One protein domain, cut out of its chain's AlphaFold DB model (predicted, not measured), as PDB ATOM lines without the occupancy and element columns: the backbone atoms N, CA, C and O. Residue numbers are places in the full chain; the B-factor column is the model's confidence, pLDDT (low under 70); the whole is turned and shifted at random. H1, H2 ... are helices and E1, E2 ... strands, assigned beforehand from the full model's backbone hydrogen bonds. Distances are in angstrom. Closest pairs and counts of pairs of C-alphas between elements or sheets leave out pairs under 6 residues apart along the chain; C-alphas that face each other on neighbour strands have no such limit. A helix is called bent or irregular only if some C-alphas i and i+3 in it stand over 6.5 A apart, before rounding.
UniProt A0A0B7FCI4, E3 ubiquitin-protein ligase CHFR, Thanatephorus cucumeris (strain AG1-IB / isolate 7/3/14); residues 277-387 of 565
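Overview. This is residues 277 to 387 of the 565 residues of the protein "E3 ubiquitin-protein ligase CHFR" of Thanatephorus cucumeris (strain AG1-IB / isolate 7/3/14) (UniProt A0A0B7FCI4). What is the main shape? An elongated, loosely built body is strung along one long kinked helix, H3, which runs through its middle, with H2 crossing it at a steep tilt and the small hairpin of E1 and E2 beside its residues 337 to 345. Toward the other end of the body lie H1, the short H4, and the corner made by H5 and H6, while residues 316 to 322 stick out at the hairpin's end. What is it made of? The printed part has 111 residues, with six named helices and three named strands in the order H1, H2, E1, E2, E3, H3, H4, H5, H6; it is mostly helix, and its sheet is E1 and E2, antiparallel. How large and how dense is it? It is only just loose, close to compact, with a radius of gyration of the C-alphas of 16.1 A, and the C-alphas span 48 by 30 by 20 A.

Arrangement. Where does the first helix stand? H1, residues 277 to 288, touches no helix, but is close to H6, residues 381 to 386, without clearly touching it: the closest C-alphas, of Tyr 277 and Ala 384, are 6.5 A apart. These two run the same way at a steep tilt of 67 degrees. How do the next parts meet the long helix? H2, residues 293 to 303, touches H3, residues 334 to 355, with the closest C-alphas, of Leu 297 and Val 341, 5.5 A apart and a steep tilt of 61 degrees, the same way. E1, residues 307 to 309, and E2, residues 325 to 327, form a hairpin, antiparallel at 154 degrees, with N 308 and O 326 at 2.9 A and N 326 and O 308 at 2.8 A, within hydrogen-bond range. The closest C-alphas of E1 and H3, of Leu 308 and Leu 340, are 6.4 A apart, while E2 and H3 are only just apart, with a closest distance of 8.4 A. What of the remaining parts? E3, residues 331 to 333, pairs with no named strand and meets H3 only through their link. H4, residues 360 to 363, is close to H3 but not clearly touching it, with the C-alphas of Pro 354 and Leu 363 closest at 7.0 A. H5, residues 376 to 379, and H6 touch only at the corner, with the C-alphas of Val 377 and Ala 384 closest at 4.8 A. How do the helix backbones hold? In H1, H2 and H6 every O i to N i+4 pair is within hydrogen-bond range, in H3 14 of 18 are, and H4 and H5 are too short for such a pair.

Along the chain. Where does the printed part start? H1 begins at C-alpha 277, at (216.921, 38.786, 169.256), and is 16.5 A long from first to last C-alpha; H2 is 15.1 A long. Where is the long helix? H3 runs 29.0 A from C-alpha 334 at (210.090, 28.266, 193.725) to C-alpha 355. It has a kink of 57 degrees near residue 348 and is irregular, with C-alphas 351 and 354 7.1 A apart. Where does the last helix end? H6 is 8.6 A long and ends at C-alpha 386, at (220.686, 36.349, 159.816).

Size, cuts and confidence. How far does it reach? The two C-alphas farthest apart, of Pro 320 and Glu 361, are 49.0 A apart, and the printed part has no cut. Which links are long? Those from E1 to E2, 15 residues, and from H4 to H5, 12 residues. Where is confidence low? Residues 316 to 322, which stand free, are under 70, while the mean pLDDT of the printed part is 87.9.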
ATOM      1  N   TYR A 277     217.869  39.111 170.322       85.75
ATOM      2  CA  TYR A 277     216.921  38.786 169.256       85.75
ATOM      3  C   TYR A 277     216.203  37.454 169.514       85.75
ATOM      4  O   TYR A 277     214.975  37.416 169.544       85.75
ATOM      5  N   GLU A 278     216.955  36.389 169.799       87.38
ATOM      6  CA  GLU A 278     216.399  35.061 170.082       87.38
ATOM      7  C   GLU A 278     215.545  35.042 171.353       87.38
ATOM      8  O   GLU A 278     214.436  34.502 171.363       87.38
ATOM      9  N   ARG A 279     216.005  35.718 172.413       84.12
ATOM     10  CA  ARG A 279     215.218  35.894 173.642       84.12
ATOM     11  C   ARG A 279     213.902  36.622 173.366       84.12
ATOM     12  O   ARG A 279     212.867  36.240 173.904       84.12
ATOM     13  N   GLY A 280     213.924  37.640 172.504       86.56
ATOM     14  CA  GLY A 280     212.733  38.368 172.065       86.56
ATOM     15  C   GLY A 280     211.763  37.510 171.247       86.56
ATOM     16  O   GLY A 280     210.548  37.589 171.461       86.56
ATOM     17  N   LEU A 281     212.279  36.662 170.352       88.56
ATOM     18  CA  LEU A 281     211.480  35.702 169.586       88.56
ATOM     19  C   LEU A 281     210.792  34.690 170.503       88.56
ATOM     20  O   LEU A 281     209.571  34.537 170.443       88.56
ATOM     21  N   PHE A 282     211.550  34.059 171.399       90.12
ATOM     22  CA  PHE A 282     211.000  33.113 172.365       90.12
ATOM     23  C   PHE A 282     209.980  33.777 173.296       90.12
ATOM     24  O   PHE A 282     208.874  33.271 173.479       90.12
ATOM     25  N   ALA A 283     210.299  34.955 173.841       88.38
ATOM     26  CA  ALA A 283     209.375  35.697 174.693       88.38
ATOM     27  C   ALA A 283     208.064  36.033 173.963       88.38
ATOM     28  O   ALA A 283     206.991  35.988 174.564       88.38
ATOM     29  N   SER A 284     208.131  36.335 172.664       89.12
ATOM     30  CA  SER A 284     206.943  36.580 171.841       89.12
ATOM     31  C   SER A 284     206.134  35.301 171.609       89.12
ATOM     32  O   SER A 284     204.912  35.338 171.748       89.12
ATOM     33  N   TYR A 285     206.796  34.169 171.345       91.06
ATOM     34  CA  TYR A 285     206.159  32.850 171.230       91.06
ATOM     35  C   TYR A 285     205.368  32.479 172.493       91.06
ATOM     36  O   TYR A 285     204.209  32.062 172.402       91.06
ATOM     37  N   VAL A 286     205.981  32.663 173.666       91.69
ATOM     38  CA  VAL A 286     205.370  32.358 174.967       91.69
ATOM     39  C   VAL A 286     204.196  33.303 175.242       91.69
ATOM     40  O   VAL A 286     203.109  32.858 175.613       91.69
ATOM     41  N   ARG A 287     204.369  34.606 174.971       89.56
ATOM     42  CA  ARG A 287     203.322  35.622 175.160       89.56
ATOM     43  C   ARG A 287     202.088  35.369 174.293       89.56
ATOM     44  O   ARG A 287     200.977  35.494 174.794       89.56
ATOM     45  N   GLN A 288     202.266  34.994 173.025       91.12
ATOM     46  CA  GLN A 288     201.157  34.691 172.105       91.12
ATOM     47  C   GLN A 288     200.281  33.526 172.580       91.12
ATOM     48  O   GLN A 288     199.111  33.454 172.222       91.12
ATOM     49  N   ARG A 289     200.836  32.624 173.393       92.00
ATOM     50  CA  ARG A 289     200.125  31.479 173.976       92.00
ATOM     51  C   ARG A 289     199.599  31.747 175.381       92.00
ATOM     52  O   ARG A 289     199.038  30.846 175.994       92.00
ATOM     53  N   SER A 290     199.815  32.956 175.905       91.69
ATOM     54  CA  SER A 290     199.522  33.309 177.297       91.69
ATOM     55  C   SER A 290     200.195  32.367 178.303       91.69
ATOM     56  O   SER A 290     199.665  32.106 179.379       91.69
ATOM     57  N   TRP A 291     201.364  31.838 177.942       92.44
ATOM     58  CA  TRP A 291     202.139  30.957 178.805       92.44
ATOM     59  C   TRP A 291     202.974  31.775 179.793       92.44
ATOM     60  O   TRP A 291     203.464  32.861 179.484       92.44
ATOM     61  N   ASN A 292     203.159  31.232 180.989       90.94
ATOM     62  CA  ASN A 292     204.051  31.748 182.020       90.94
ATOM     63  C   ASN A 292     205.008  30.634 182.495       90.94
ATOM     64  O   ASN A 292     205.042  29.543 181.917       90.94
ATOM     65  N   LEU A 293     205.811  30.894 183.536       90.94
ATOM     66  CA  LEU A 293     206.750  29.898 184.074       90.94
ATOM     67  C   LEU A 293     206.070  28.592 184.511       90.94
ATOM     68  O   LEU A 293     206.685  27.535 184.397       90.94
ATOM     69  N   GLN A 294     204.815  28.638 184.964       93.56
ATOM     70  CA  GLN A 294     204.049  27.449 185.331       93.56
ATOM     71  C   GLN A 294     203.830  26.533 184.123       93.56
ATOM     72  O   GLN A 294     204.092  25.336 184.220       93.56
ATOM     73  N   GLN A 295     203.388  27.083 182.984       94.38
ATOM     74  CA  GLN A 295     203.203  26.285 181.766       94.38
ATOM     75  C   GLN A 295     204.538  25.747 181.252       94.38
ATOM     76  O   GLN A 295     204.625  24.578 180.892       94.38
ATOM     77  N   LEU A 296     205.602  26.556 181.280       94.50
ATOM     78  CA  LEU A 296     206.927  26.092 180.860       94.50
ATOM     79  C   LEU A 296     207.472  24.978 181.764       94.50
ATOM     80  O   LEU A 296     208.105  24.053 181.264       94.50
ATOM     81  N   LEU A 297     207.205  25.026 183.073       95.25
ATOM     82  CA  LEU A 297     207.549  23.942 183.994       95.25
ATOM     83  C   LEU A 297     206.811  22.647 183.644       95.25
ATOM     84  O   LEU A 297     207.430  21.585 183.616       95.25
ATOM     85  N   GLN A 298     205.514  22.728 183.350       95.38
ATOM     86  CA  GLN A 298     204.710  21.568 182.958       95.38
ATOM     87  C   GLN A 298     205.197  20.955 181.638       95.38
ATOM     88  O   GLN A 298     205.349  19.737 181.557       95.38
ATOM     89  N   GLU A 299     205.501  21.788 180.641       95.44
ATOM     90  CA  GLU A 299     206.060  21.360 179.351       95.44
ATOM     91  C   GLU A 299     207.455  20.739 179.498       95.44
ATOM     92  O   GLU A 299     207.743  19.693 178.920       95.44
ATOM     93  N   ALA A 300     208.325  21.338 180.314       95.19
ATOM     94  CA  ALA A 300     209.641  20.773 180.586       95.19
ATOM     95  C   ALA A 300     209.527  19.419 181.308       95.19
ATOM     96  O   ALA A 300     210.218  18.466 180.948       95.19
ATOM     97  N   LEU A 301     208.642  19.307 182.306       96.25
ATOM     98  CA  LEU A 301     208.405  18.055 183.026       96.25
ATOM     99  C   LEU A 301     207.858  16.967 182.101       96.25
ATOM    100  O   LEU A 301     208.354  15.843 182.144       96.25
ATOM    101  N   SER A 302     206.867  17.281 181.264       96.06
ATOM    102  CA  SER A 302     206.281  16.304 180.344       96.06
ATOM    103  C   SER A 302     207.314  15.808 179.327       96.06
ATOM    104  O   SER A 302     207.446  14.601 179.117       96.06
ATOM    105  N   PHE A 303     208.119  16.720 178.775       96.44
ATOM    106  CA  PHE A 303     209.166  16.404 177.808       96.44
ATOM    107  C   PHE A 303     210.281  15.531 178.401       96.44
ATOM    108  O   PHE A 303     210.713  14.562 177.778       96.44
ATOM    109  N   HIS A 304     210.700  15.810 179.639       94.62
ATOM    110  CA  HIS A 304     211.777  15.080 180.320       94.62
ATOM    111  C   HIS A 304     211.274  13.947 181.235       94.62
ATOM    112  O   HIS A 304     211.952  13.562 182.188       94.62
ATOM    113  N   ARG A 305     210.086  13.384 180.962       94.50
ATOM    114  CA  ARG A 305     209.512  12.231 181.697       94.50
ATOM    115  C   ARG A 305     209.478  12.435 183.220       94.50
ATOM    116  O   ARG A 305     209.809  11.532 183.986       94.50
ATOM    117  N   PHE A 306     209.074  13.628 183.646       94.62
ATOM    118  CA  PHE A 306     208.910  14.042 185.042       94.62
ATOM    119  C   PHE A 306     210.208  14.087 185.870       94.62
ATOM    120  O   PHE A 306     210.161  14.056 187.102       94.62
ATOM    121  N   SER A 307     211.360  14.194 185.202       94.69
ATOM    122  CA  SER A 307     212.679  14.326 185.824       94.69
ATOM    123  C   SER A 307     213.510  15.385 185.097       94.69
ATOM    124  O   SER A 307     213.957  15.170 183.975       94.69
ATOM    125  N   LEU A 308     213.772  16.513 185.752       94.31
ATOM    126  CA  LEU A 308     214.541  17.622 185.178       94.31
ATOM    127  C   LEU A 308     216.022  17.509 185.535       94.31
ATOM    128  O   LEU A 308     216.370  17.100 186.644       94.31
ATOM    129  N   ARG A 309     216.917  17.907 184.624       90.94
ATOM    130  CA  ARG A 309     218.346  18.029 184.948       90.94
ATOM    131  C   ARG A 309     218.591  19.270 185.798       90.94
ATOM    132  O   ARG A 309     217.997  20.319 185.556       90.94
ATOM    133  N   ARG A 310     219.493  19.168 186.771       86.94
ATOM    134  CA  ARG A 310     219.970  20.333 187.522       86.94
ATOM    135  C   ARG A 310     220.749  21.266 186.597       86.94
ATOM    136  O   ARG A 310     221.438  20.817 185.680       86.94
ATOM    137  N   ALA A 311     220.656  22.568 186.852       78.06
ATOM    138  CA  ALA A 311     221.516  23.525 186.172       78.06
ATOM    139  C   ALA A 311     222.969  23.292 186.613       78.06
ATOM    140  O   ALA A 311     223.235  23.121 187.798       78.06
ATOM    141  N   ARG A 312     223.928  23.317 185.682       73.44
ATOM    142  CA  ARG A 312     225.351  23.047 185.990       73.44
ATOM    143  C   ARG A 312     225.965  24.016 187.009       73.44
ATOM    144  O   ARG A 312     226.913  23.672 187.699       73.44
ATOM    145  N   TRP A 313     225.416  25.223 187.091       72.44
ATOM    146  CA  TRP A 313     225.847  26.308 187.972       72.44
ATOM    147  C   TRP A 313     225.069  26.363 189.296       72.44
ATOM    148  O   TRP A 313     225.293  27.262 190.104       72.44
ATOM    149  N   HIS A 314     224.132  25.434 189.514       74.31
ATOM    150  CA  HIS A 314     223.207  25.468 190.638       74.31
ATOM    151  C   HIS A 314     223.092  24.092 191.303       74.31
ATOM    152  O   HIS A 314     222.749  23.096 190.667       74.31
ATOM    153  N   GLY A 315     223.363  24.022 192.603       73.56
ATOM    154  CA  GLY A 315     223.344  22.763 193.339       73.56
ATOM    155  C   GLY A 315     224.027  22.844 194.696       73.56
ATOM    156  O   GLY A 315     224.198  23.916 195.273       73.56
ATOM    157  N   HIS A 316     224.397  21.677 195.224       68.00
ATOM    158  CA  HIS A 316     225.172  21.556 196.453       68.00
ATOM    159  C   HIS A 316     225.913  20.203 196.470       68.00
ATOM    160  O   HIS A 316     225.281  19.174 196.723       68.00
ATOM    161  N   PRO A 317     227.237  20.162 196.226       58.72
ATOM    162  CA  PRO A 317     227.989  18.910 196.119       58.72
ATOM    163  C   PRO A 317     228.090  18.164 197.451       58.72
ATOM    164  O   PRO A 317     228.387  16.975 197.470       58.72
ATOM    165  N   PHE A 318     227.807  18.823 198.579       62.28
ATOM    166  CA  PHE A 318     227.775  18.160 199.885       62.28
ATOM    167  C   PHE A 318     226.396  17.566 200.230       62.28
ATOM    168  O   PHE A 318     226.167  17.172 201.374       62.28
ATOM    169  N   ALA A 319     225.448  17.531 199.282       59.34
ATOM    170  CA  ALA A 319     224.155  16.883 199.482       59.34
ATOM    171  C   ALA A 319     224.295  15.341 199.413       59.34
ATOM    172  O   ALA A 319     224.949  14.839 198.503       59.34
ATOM    173  N   PRO A 320     223.655  14.572 200.320       46.88
ATOM    174  CA  PRO A 320     223.753  13.105 200.349       46.88
ATOM    175  C   PRO A 320     223.231  12.414 199.077       46.88
ATOM    176  O   PRO A 320     223.707  11.345 198.714       46.88
ATOM    177  N   SER A 321     222.259  13.025 198.395       53.31
ATOM    178  CA  SER A 321     221.691  12.575 197.123       53.31
ATOM    179  C   SER A 321     222.227  13.450 195.985       53.31
ATOM    180  O   SER A 321     221.537  14.346 195.476       53.31
ATOM    181  N   ASN A 322     223.497  13.251 195.628       59.50
ATOM    182  CA  ASN A 322     224.119  13.946 194.503       59.50
ATOM    183  C   ASN A 322     223.680  13.315 193.168       59.50
ATOM    184  O   ASN A 322     224.465  12.677 192.476       59.50
ATOM    185  N   THR A 323     222.387  13.425 192.856       70.06
ATOM    186  CA  THR A 323     221.828  13.066 191.552       70.06
ATOM    187  C   THR A 323     221.854  14.290 190.644       70.06
ATOM    188  O   THR A 323     221.460  15.382 191.055       70.06
ATOM    189  N   ASP A 324     222.248  14.113 189.385       82.56
ATOM    190  CA  ASP A 324     222.206  15.186 188.376       82.56
ATOM    191  C   ASP A 324     220.774  15.592 187.989       82.56
ATOM    192  O   ASP A 324     220.563  16.555 187.248       82.56
ATOM    193  N   THR A 325     219.776  14.858 188.478       90.00
ATOM    194  CA  THR A 325     218.360  15.065 188.196       90.00
ATOM    195  C   THR A 325     217.552  15.371 189.453       90.00
ATOM    196  O   THR A 325     217.961  15.078 190.582       90.00
ATOM    197  N   VAL A 326     216.397  15.994 189.227       92.19
ATOM    198  CA  VAL A 326     215.356  16.298 190.208       92.19
ATOM    199  C   VAL A 326     214.046  15.724 189.689       92.19
ATOM    200  O   VAL A 326     213.577  16.098 188.611       92.19
ATOM    201  N   ASN A 327     213.463  14.813 190.455       93.62
ATOM    202  CA  ASN A 327     212.194  14.183 190.134       93.62
ATOM    203  C   ASN A 327     211.031  15.086 190.545       93.62
ATOM    204  O   ASN A 327     211.142  15.905 191.458       93.62
ATOM    205  N   GLN A 328     209.872  14.883 189.920       95.44
ATOM    206  CA  GLN A 328     208.651  15.634 190.230       95.44
ATOM    207  C   GLN A 328     208.232  15.596 191.713       95.44
ATOM    208  O   GLN A 328     207.527  16.490 192.176       95.44
ATOM    209  N   ASP A 329     208.646  14.562 192.446       94.00
ATOM    210  CA  ASP A 329     208.313  14.336 193.852       94.00
ATOM    211  C   ASP A 329     209.307  14.935 194.847       94.00
ATOM    212  O   ASP A 329     209.017  14.977 196.043       94.00
ATOM    213  N   ASP A 330     210.450  15.417 194.364       92.81
ATOM    214  CA  ASP A 330     211.462  16.006 195.224       92.81
ATOM    215  C   ASP A 330     211.021  17.385 195.724       92.81
ATOM    216  O   ASP A 330     210.400  18.174 195.005       92.81
ATOM    217  N   MET A 331     211.386  17.695 196.971       92.94
ATOM    218  CA  MET A 331     211.095  18.989 197.581       92.94
ATOM    219  C   MET A 331     211.993  20.076 196.978       92.94
ATOM    220  O   MET A 331     213.224  20.014 197.056       92.94
ATOM    221  N   VAL A 332     211.392  21.114 196.408       92.94
ATOM    222  CA  VAL A 332     212.068  22.238 195.756       92.94
ATOM    223  C   VAL A 332     211.475  23.570 196.200       92.94
ATOM    224  O   VAL A 332     210.306  23.652 196.580       92.94
ATOM    225  N   CYS A 333     212.286  24.629 196.169       91.50
ATOM    226  CA  CYS A 333     211.767  25.983 196.325       91.50
ATOM    227  C   CYS A 333     211.422  26.604 194.966       91.50
ATOM    228  O   CYS A 333     211.994  26.219 193.945       91.50
ATOM    229  N   ALA A 334     210.535  27.603 194.957       89.81
ATOM    230  CA  ALA A 334     210.090  28.266 193.725       89.81
ATOM    231  C   ALA A 334     211.244  28.865 192.894       89.81
ATOM    232  O   ALA A 334     211.200  28.841 191.667       89.81
ATOM    233  N   ASN A 335     212.309  29.363 193.535       88.62
ATOM    234  CA  ASN A 335     213.482  29.859 192.804       88.62
ATOM    235  C   ASN A 335     214.217  28.716 192.094       88.62
ATOM    236  O   ASN A 335     214.419  28.792 190.889       88.62
ATOM    237  N   CYS A 336     214.502  27.613 192.794       90.19
ATOM    238  CA  CYS A 336     215.145  26.459 192.169       90.19
ATOM    239  C   CYS A 336     214.281  25.809 191.087       90.19
ATOM    240  O   CYS A 336     214.822  25.320 190.105       90.19
ATOM    241  N   ALA A 337     212.954  25.812 191.235       92.19
ATOM    242  CA  ALA A 337     212.055  25.356 190.181       92.19
ATOM    243  C   ALA A 337     212.186  26.218 188.914       92.19
ATOM    244  O   ALA A 337     212.242  25.673 187.817       92.19
ATOM    245  N   SER A 338     212.323  27.543 189.056       90.19
ATOM    246  CA  SER A 338     212.613  28.441 187.930       90.19
ATOM    247  C   SER A 338     213.940  28.095 187.248       90.19
ATOM    248  O   SER A 338     214.017  28.102 186.023       90.19
ATOM    249  N   ASP A 339     214.970  27.760 188.025       89.31
ATOM    250  CA  ASP A 339     216.293  27.394 187.496       89.31
ATOM    251  C   ASP A 339     216.261  26.044 186.772       89.31
ATOM    252  O   ASP A 339     216.938  25.854 185.763       89.31
ATOM    253  N   LEU A 340     215.440  25.109 187.259       91.69
ATOM    254  CA  LEU A 340     215.189  23.841 186.580       91.69
ATOM    255  C   LEU A 340     214.472  24.059 185.243       91.69
ATOM    256  O   LEU A 340     214.844  23.416 184.266       91.69
ATOM    257  N   VAL A 341     213.502  24.977 185.156       92.31
ATOM    258  CA  VAL A 341     212.901  25.349 183.860       92.31
ATOM    259  C   VAL A 341     213.980  25.878 182.921       92.31
ATOM    260  O   VAL A 341     214.154  25.356 181.822       92.31
ATOM    261  N   GLU A 342     214.752  26.863 183.373       88.69
ATOM    262  CA  GLU A 342     215.790  27.514 182.574       88.69
ATOM    263  C   GLU A 342     216.844  26.528 182.042       88.69
ATOM    264  O   GLU A 342     217.202  26.583 180.867       88.69
ATOM    265  N   ALA A 343     217.279  25.570 182.864       88.81
ATOM    266  CA  ALA A 343     218.267  24.563 182.478       88.81
ATOM    267  C   ALA A 343     217.757  23.518 181.470       88.81
ATOM    268  O   ALA A 343     218.565  22.843 180.834       88.81
ATOM    269  N   ASN A 344     216.439  23.349 181.337       92.44
ATOM    270  CA  ASN A 344     215.843  22.265 180.549       92.44
ATOM    271  C   ASN A 344     215.057  22.759 179.325       92.44
ATOM    272  O   ASN A 344     214.755  21.954 178.438       92.44
ATOM    273  N   ILE A 345     214.749  24.060 179.247       91.94
ATOM    274  CA  ILE A 345     213.926  24.628 178.173       91.94
ATOM    275  C   ILE A 345     214.668  24.726 176.833       91.94
ATOM    276  O   ILE A 345     214.020  24.719 175.793       91.94
ATOM    277  N   PHE A 346     216.007  24.768 176.834       91.44
ATOM    278  CA  PHE A 346     216.809  24.782 175.604       91.44
ATOM    279  C   PHE A 346     216.554  23.531 174.751       91.44
ATOM    280  O   PHE A 346     216.136  23.638 173.603       91.44
ATOM    281  N   GLU A 347     216.721  22.339 175.333       91.62
ATOM    282  CA  GLU A 347     216.503  21.062 174.637       91.62
ATOM    283  C   GLU A 347     215.040  20.867 174.224       91.62
ATOM    284  O   GLU A 347     214.759  20.415 173.113       91.62
ATOM    285  N   TRP A 348     214.102  21.263 175.090       94.50
ATOM    286  CA  TRP A 348     212.681  21.263 174.745       94.50
ATOM    287  C   TRP A 348     212.393  22.184 173.552       94.50
ATOM    288  O   TRP A 348     211.682  21.794 172.627       94.50
ATOM    289  N   TRP A 349     212.978  23.385 173.524       93.19
ATOM    290  CA  TRP A 349     212.772  24.333 172.433       93.19
ATOM    291  C   TRP A 349     213.357  23.832 171.117       93.19
ATOM    292  O   TRP A 349     212.697  23.972 170.092       93.19
ATOM    293  N   LEU A 350     214.535  23.197 171.124       92.62
ATOM    294  CA  LEU A 350     215.095  22.580 169.916       92.62
ATOM    295  C   LEU A 350     214.113  21.585 169.278       92.62
ATOM    296  O   LEU A 350     213.932  21.599 168.063       92.62
ATOM    297  N   ALA A 351     213.437  20.777 170.099       93.25
ATOM    298  CA  ALA A 351     212.415  19.846 169.630       93.25
ATOM    299  C   ALA A 351     211.109  20.550 169.219       93.25
ATOM    300  O   ALA A 351     210.482  20.157 168.238       93.25
ATOM    301  N   LYS A 352     210.691  21.596 169.945       92.75
ATOM    302  CA  LYS A 352     209.389  22.249 169.736       92.75
ATOM    303  C   LYS A 352     209.386  23.314 168.641       92.75
ATOM    304  O   LYS A 352     208.338  23.590 168.055       92.75
ATOM    305  N   ARG A 353     210.538  23.920 168.343       91.31
ATOM    306  CA  ARG A 353     210.694  25.045 167.407       91.31
ATOM    307  C   ARG A 353     210.097  24.775 166.017       91.31
ATOM    308  O   ARG A 353     209.402  25.669 165.534       91.31
ATOM    309  N   PRO A 354     210.266  23.602 165.375       91.00
ATOM    310  CA  PRO A 354     209.651  23.331 164.069       91.00
ATOM    311  C   PRO A 354     208.114  23.361 164.093       91.00
ATOM    312  O   PRO A 354     207.485  23.745 163.114       91.00
ATOM    313  N   GLU A 355     207.505  23.027 165.232       91.06
ATOM    314  CA  GLU A 355     206.050  23.015 165.446       91.06
ATOM    315  C   GLU A 355     205.536  24.303 166.112       91.06
ATOM    316  O   GLU A 355     204.403  24.378 166.594       91.06
ATOM    317  N   SER A 356     206.377  25.335 166.204       88.75
ATOM    318  CA  SER A 356     206.064  26.549 166.962       88.75
ATOM    319  C   SER A 356     205.036  27.458 166.279       88.75
ATOM    320  O   SER A 356     204.475  28.341 166.932       88.75
ATOM    321  N   GLY A 357     204.788  27.268 164.978       88.31
ATOM    322  CA  GLY A 357     203.980  28.184 164.170       88.31
ATOM    323  C   GLY A 357     204.637  29.553 163.958       88.31
ATOM    324  O   GLY A 357     203.946  30.512 163.623       88.31
ATOM    325  N   LEU A 358     205.951  29.670 164.191       88.94
ATOM    326  CA  LEU A 358     206.708  30.868 163.838       88.94
ATOM    327  C   LEU A 358     206.757  31.051 162.306       88.94
ATOM    328  O   LEU A 358     206.727  30.056 161.578       88.94
ATOM    329  N   PRO A 359     206.859  32.300 161.810       91.00
ATOM    330  CA  PRO A 359     206.991  32.591 160.384       91.00
ATOM    331  C   PRO A 359     208.122  31.807 159.712       91.00
ATOM    332  O   PRO A 359     209.173  31.568 160.322       91.00
ATOM    333  N   PHE A 360     207.917  31.445 158.442       90.69
ATOM    334  CA  PHE A 360     208.880  30.666 157.662       90.69
ATOM    335  C   PHE A 360     210.260  31.327 157.653       90.69
ATOM    336  O   PHE A 360     211.254  30.643 157.854       90.69
ATOM    337  N   GLU A 361     210.315  32.654 157.541       90.06
ATOM    338  CA  GLU A 361     211.548  33.440 157.493       90.06
ATOM    339  C   GLU A 361     212.384  33.314 158.773       90.06
ATOM    340  O   GLU A 361     213.605  33.425 158.729       90.06
ATOM    341  N   ILE A 362     211.745  33.084 159.926       90.25
ATOM    342  CA  ILE A 362     212.440  32.847 161.199       90.25
ATOM    343  C   ILE A 362     212.905  31.393 161.279       90.25
ATOM    344  O   ILE A 362     214.029  31.122 161.715       90.25
ATOM    345  N   LEU A 363     212.050  30.452 160.872       91.44
ATOM    346  CA  LEU A 363     212.352  29.023 160.926       91.44
ATOM    347  C   LEU A 363     213.452  28.619 159.940       91.44
ATOM    348  O   LEU A 363     214.248  27.749 160.282       91.44
ATOM    349  N   SER A 364     213.530  29.281 158.783       93.00
ATOM    350  CA  SER A 364     214.490  29.017 157.707       93.00
ATOM    351  C   SER A 364     215.877  29.622 157.934       93.00
ATOM    352  O   SER A 364     216.760  29.422 157.100       93.00
ATOM    353  N   ARG A 365     216.082  30.395 159.011       93.44
ATOM    354  CA  ARG A 365     217.402  30.951 159.346       93.44
ATOM    355  C   ARG A 365     218.397  29.809 159.566       93.44
ATOM    356  O   ARG A 365     218.097  28.924 160.369       93.44
ATOM    357  N   PRO A 366     219.563  29.821 158.896       94.75
ATOM    358  CA  PRO A 366     220.587  28.809 159.113       94.75
ATOM    359  C   PRO A 366     221.130  28.890 160.541       94.75
ATOM    360  O   PRO A 366     221.210  29.975 161.124       94.75
ATOM    361  N   ASP A 367     221.531  27.749 161.091       93.81
ATOM    362  CA  ASP A 367     222.185  27.689 162.396       93.81
ATOM    363  C   ASP A 367     223.552  28.383 162.355       93.81
ATOM    364  O   ASP A 367     224.327  28.229 161.409       93.81
ATOM    365  N   CYS A 368     223.853  29.161 163.395       93.00
ATOM    366  CA  CYS A 368     225.175  29.734 163.597       93.00
ATOM    367  C   CYS A 368     226.187  28.626 163.920       93.00
ATOM    368  O   CYS A 368     225.920  27.776 164.767       93.00
ATOM    369  N   GLU A 369     227.387  28.682 163.337       91.81
ATOM    370  CA  GLU A 369     228.464  27.714 163.611       91.81
ATOM    371  C   GLU A 369     228.830  27.637 165.103       91.81
ATOM    372  O   GLU A 369     229.060  26.557 165.644       91.81
ATOM    373  N   ASN A 370     228.814  28.781 165.792       88.75
ATOM    374  CA  ASN A 370     229.101  28.873 167.226       88.75
ATOM    375  C   ASN A 370     227.848  28.694 168.106       88.75
ATOM    376  O   ASN A 370     227.954  28.713 169.330       88.75
ATOM    377  N   GLY A 371     226.663  28.543 167.503       90.25
ATOM    378  CA  GLY A 371     225.383  28.349 168.187       90.25
ATOM    379  C   GLY A 371     225.145  29.281 169.378       90.25
ATOM    380  O   GLY A 371     225.368  30.492 169.287       90.25
ATOM    381  N   ILE A 372     224.716  28.700 170.503       86.62
ATOM    382  CA  ILE A 372     224.448  29.418 171.763       86.62
ATOM    383  C   ILE A 372     225.693  30.099 172.370       86.62
ATOM    384  O   ILE A 372     225.557  31.022 173.172       86.62
ATOM    385  N   GLU A 373     226.900  29.696 171.966       86.44
ATOM    386  CA  GLU A 373     228.177  30.257 172.434       86.44
ATOM    387  C   GLU A 373     228.693  31.399 171.538       86.44
ATOM    388  O   GLU A 373     229.789  31.913 171.743       86.44
ATOM    389  N   CYS A 374     227.933  31.825 170.524       86.62
ATOM    390  CA  CYS A 374     228.374  32.873 169.606       86.62
ATOM    391  C   CYS A 374     228.539  34.235 170.304       86.62
ATOM    392  O   CYS A 374     227.557  34.872 170.671       86.62
ATOM    393  N   HIS A 375     229.766  34.756 170.397       84.00
ATOM    394  CA  HIS A 375     230.026  36.092 170.965       84.00
ATOM    395  C   HIS A 375     229.637  37.245 170.023       84.00
ATOM    396  O   HIS A 375     229.333  38.355 170.469       84.00
ATOM    397  N   VAL A 376     229.585  36.985 168.710       85.06
ATOM    398  CA  VAL A 376     229.240  37.990 167.688       85.06
ATOM    399  C   VAL A 376     227.775  38.421 167.799       85.06
ATOM    400  O   VAL A 376     227.467  39.592 167.573       85.06
ATOM    401  N   VAL A 377     226.883  37.522 168.244       84.69
ATOM    402  CA  VAL A 377     225.433  37.776 168.374       84.69
ATOM    403  C   VAL A 377     225.105  39.005 169.225       84.69
ATOM    404  O   VAL A 377     224.069  39.638 169.032       84.69
ATOM    405  N   ARG A 378     225.982  39.358 170.174       78.31
ATOM    406  CA  ARG A 378     225.780  40.499 171.070       78.31
ATOM    407  C   ARG A 378     226.163  41.829 170.420       78.31
ATOM    408  O   ARG A 378     225.567  42.850 170.750       78.31
ATOM    409  N   ARG A 379     227.168  41.831 169.538       81.12
ATOM    410  CA  ARG A 379     227.769  43.053 168.975       81.12
ATOM    411  C   ARG A 379     227.235  43.391 167.580       81.12
ATOM    412  O   ARG A 379     227.220  44.561 167.217       81.12
ATOM    413  N   ASP A 380     226.775  42.397 166.822       86.38
ATOM    414  CA  ASP A 380     226.307  42.569 165.445       86.38
ATOM    415  C   ASP A 380     224.826  42.181 165.295       86.38
ATOM    416  O   ASP A 380     224.445  41.005 165.287       86.38
ATOM    417  N   GLN A 381     223.974  43.197 165.135       88.06
ATOM    418  CA  GLN A 381     222.533  43.017 164.964       88.06
ATOM    419  C   GLN A 381     222.164  42.373 163.618       88.06
ATOM    420  O   GLN A 381     221.134  41.698 163.531       88.06
ATOM    421  N   ALA A 382     222.967  42.569 162.568       89.94
ATOM    422  CA  ALA A 382     222.736  41.934 161.277       89.94
ATOM    423  C   ALA A 382     223.024  40.431 161.374       89.94
ATOM    424  O   ALA A 382     222.180  39.627 160.976       89.94
ATOM    425  N   HIS A 383     224.139  40.049 162.007       92.12
ATOM    426  CA  HIS A 383     224.444  38.648 162.309       92.12
ATOM    427  C   HIS A 383     223.352  38.001 163.173       92.12
ATOM    428  O   HIS A 383     222.850  36.926 162.839       92.12
ATOM    429  N   ALA A 384     222.929  38.682 164.245       90.56
ATOM    430  CA  ALA A 384     221.880  38.198 165.140       90.56
ATOM    431  C   ALA A 384     220.542  37.953 164.427       90.56
ATOM    432  O   ALA A 384     219.792  37.083 164.845       90.56
ATOM    433  N   ARG A 385     220.229  38.691 163.353       90.88
ATOM    434  CA  ARG A 385     219.016  38.473 162.544       90.88
ATOM    435  C   ARG A 385     219.205  37.415 161.460       90.88
ATOM    436  O   ARG A 385     218.244  36.734 161.122       90.88
ATOM    437  N   ALA A 386     220.413  37.260 160.926       91.75
ATOM    438  CA  ALA A 386     220.686  36.349 159.816       91.75
ATOM    439  C   ALA A 386     220.752  34.867 160.234       91.75
ATOM    440  O   ALA A 386     220.289  34.016 159.479       91.75
ATOM    441  N   PHE A 387     221.269  34.555 161.428       93.38
ATOM    442  CA  PHE A 387     221.527  33.174 161.875       93.38
ATOM    443  C   PHE A 387     220.746  32.812 163.130       93.38
ATOM    444  O   PHE A 387     220.641  33.655 164.007       93.38
TER     445      PHE A 387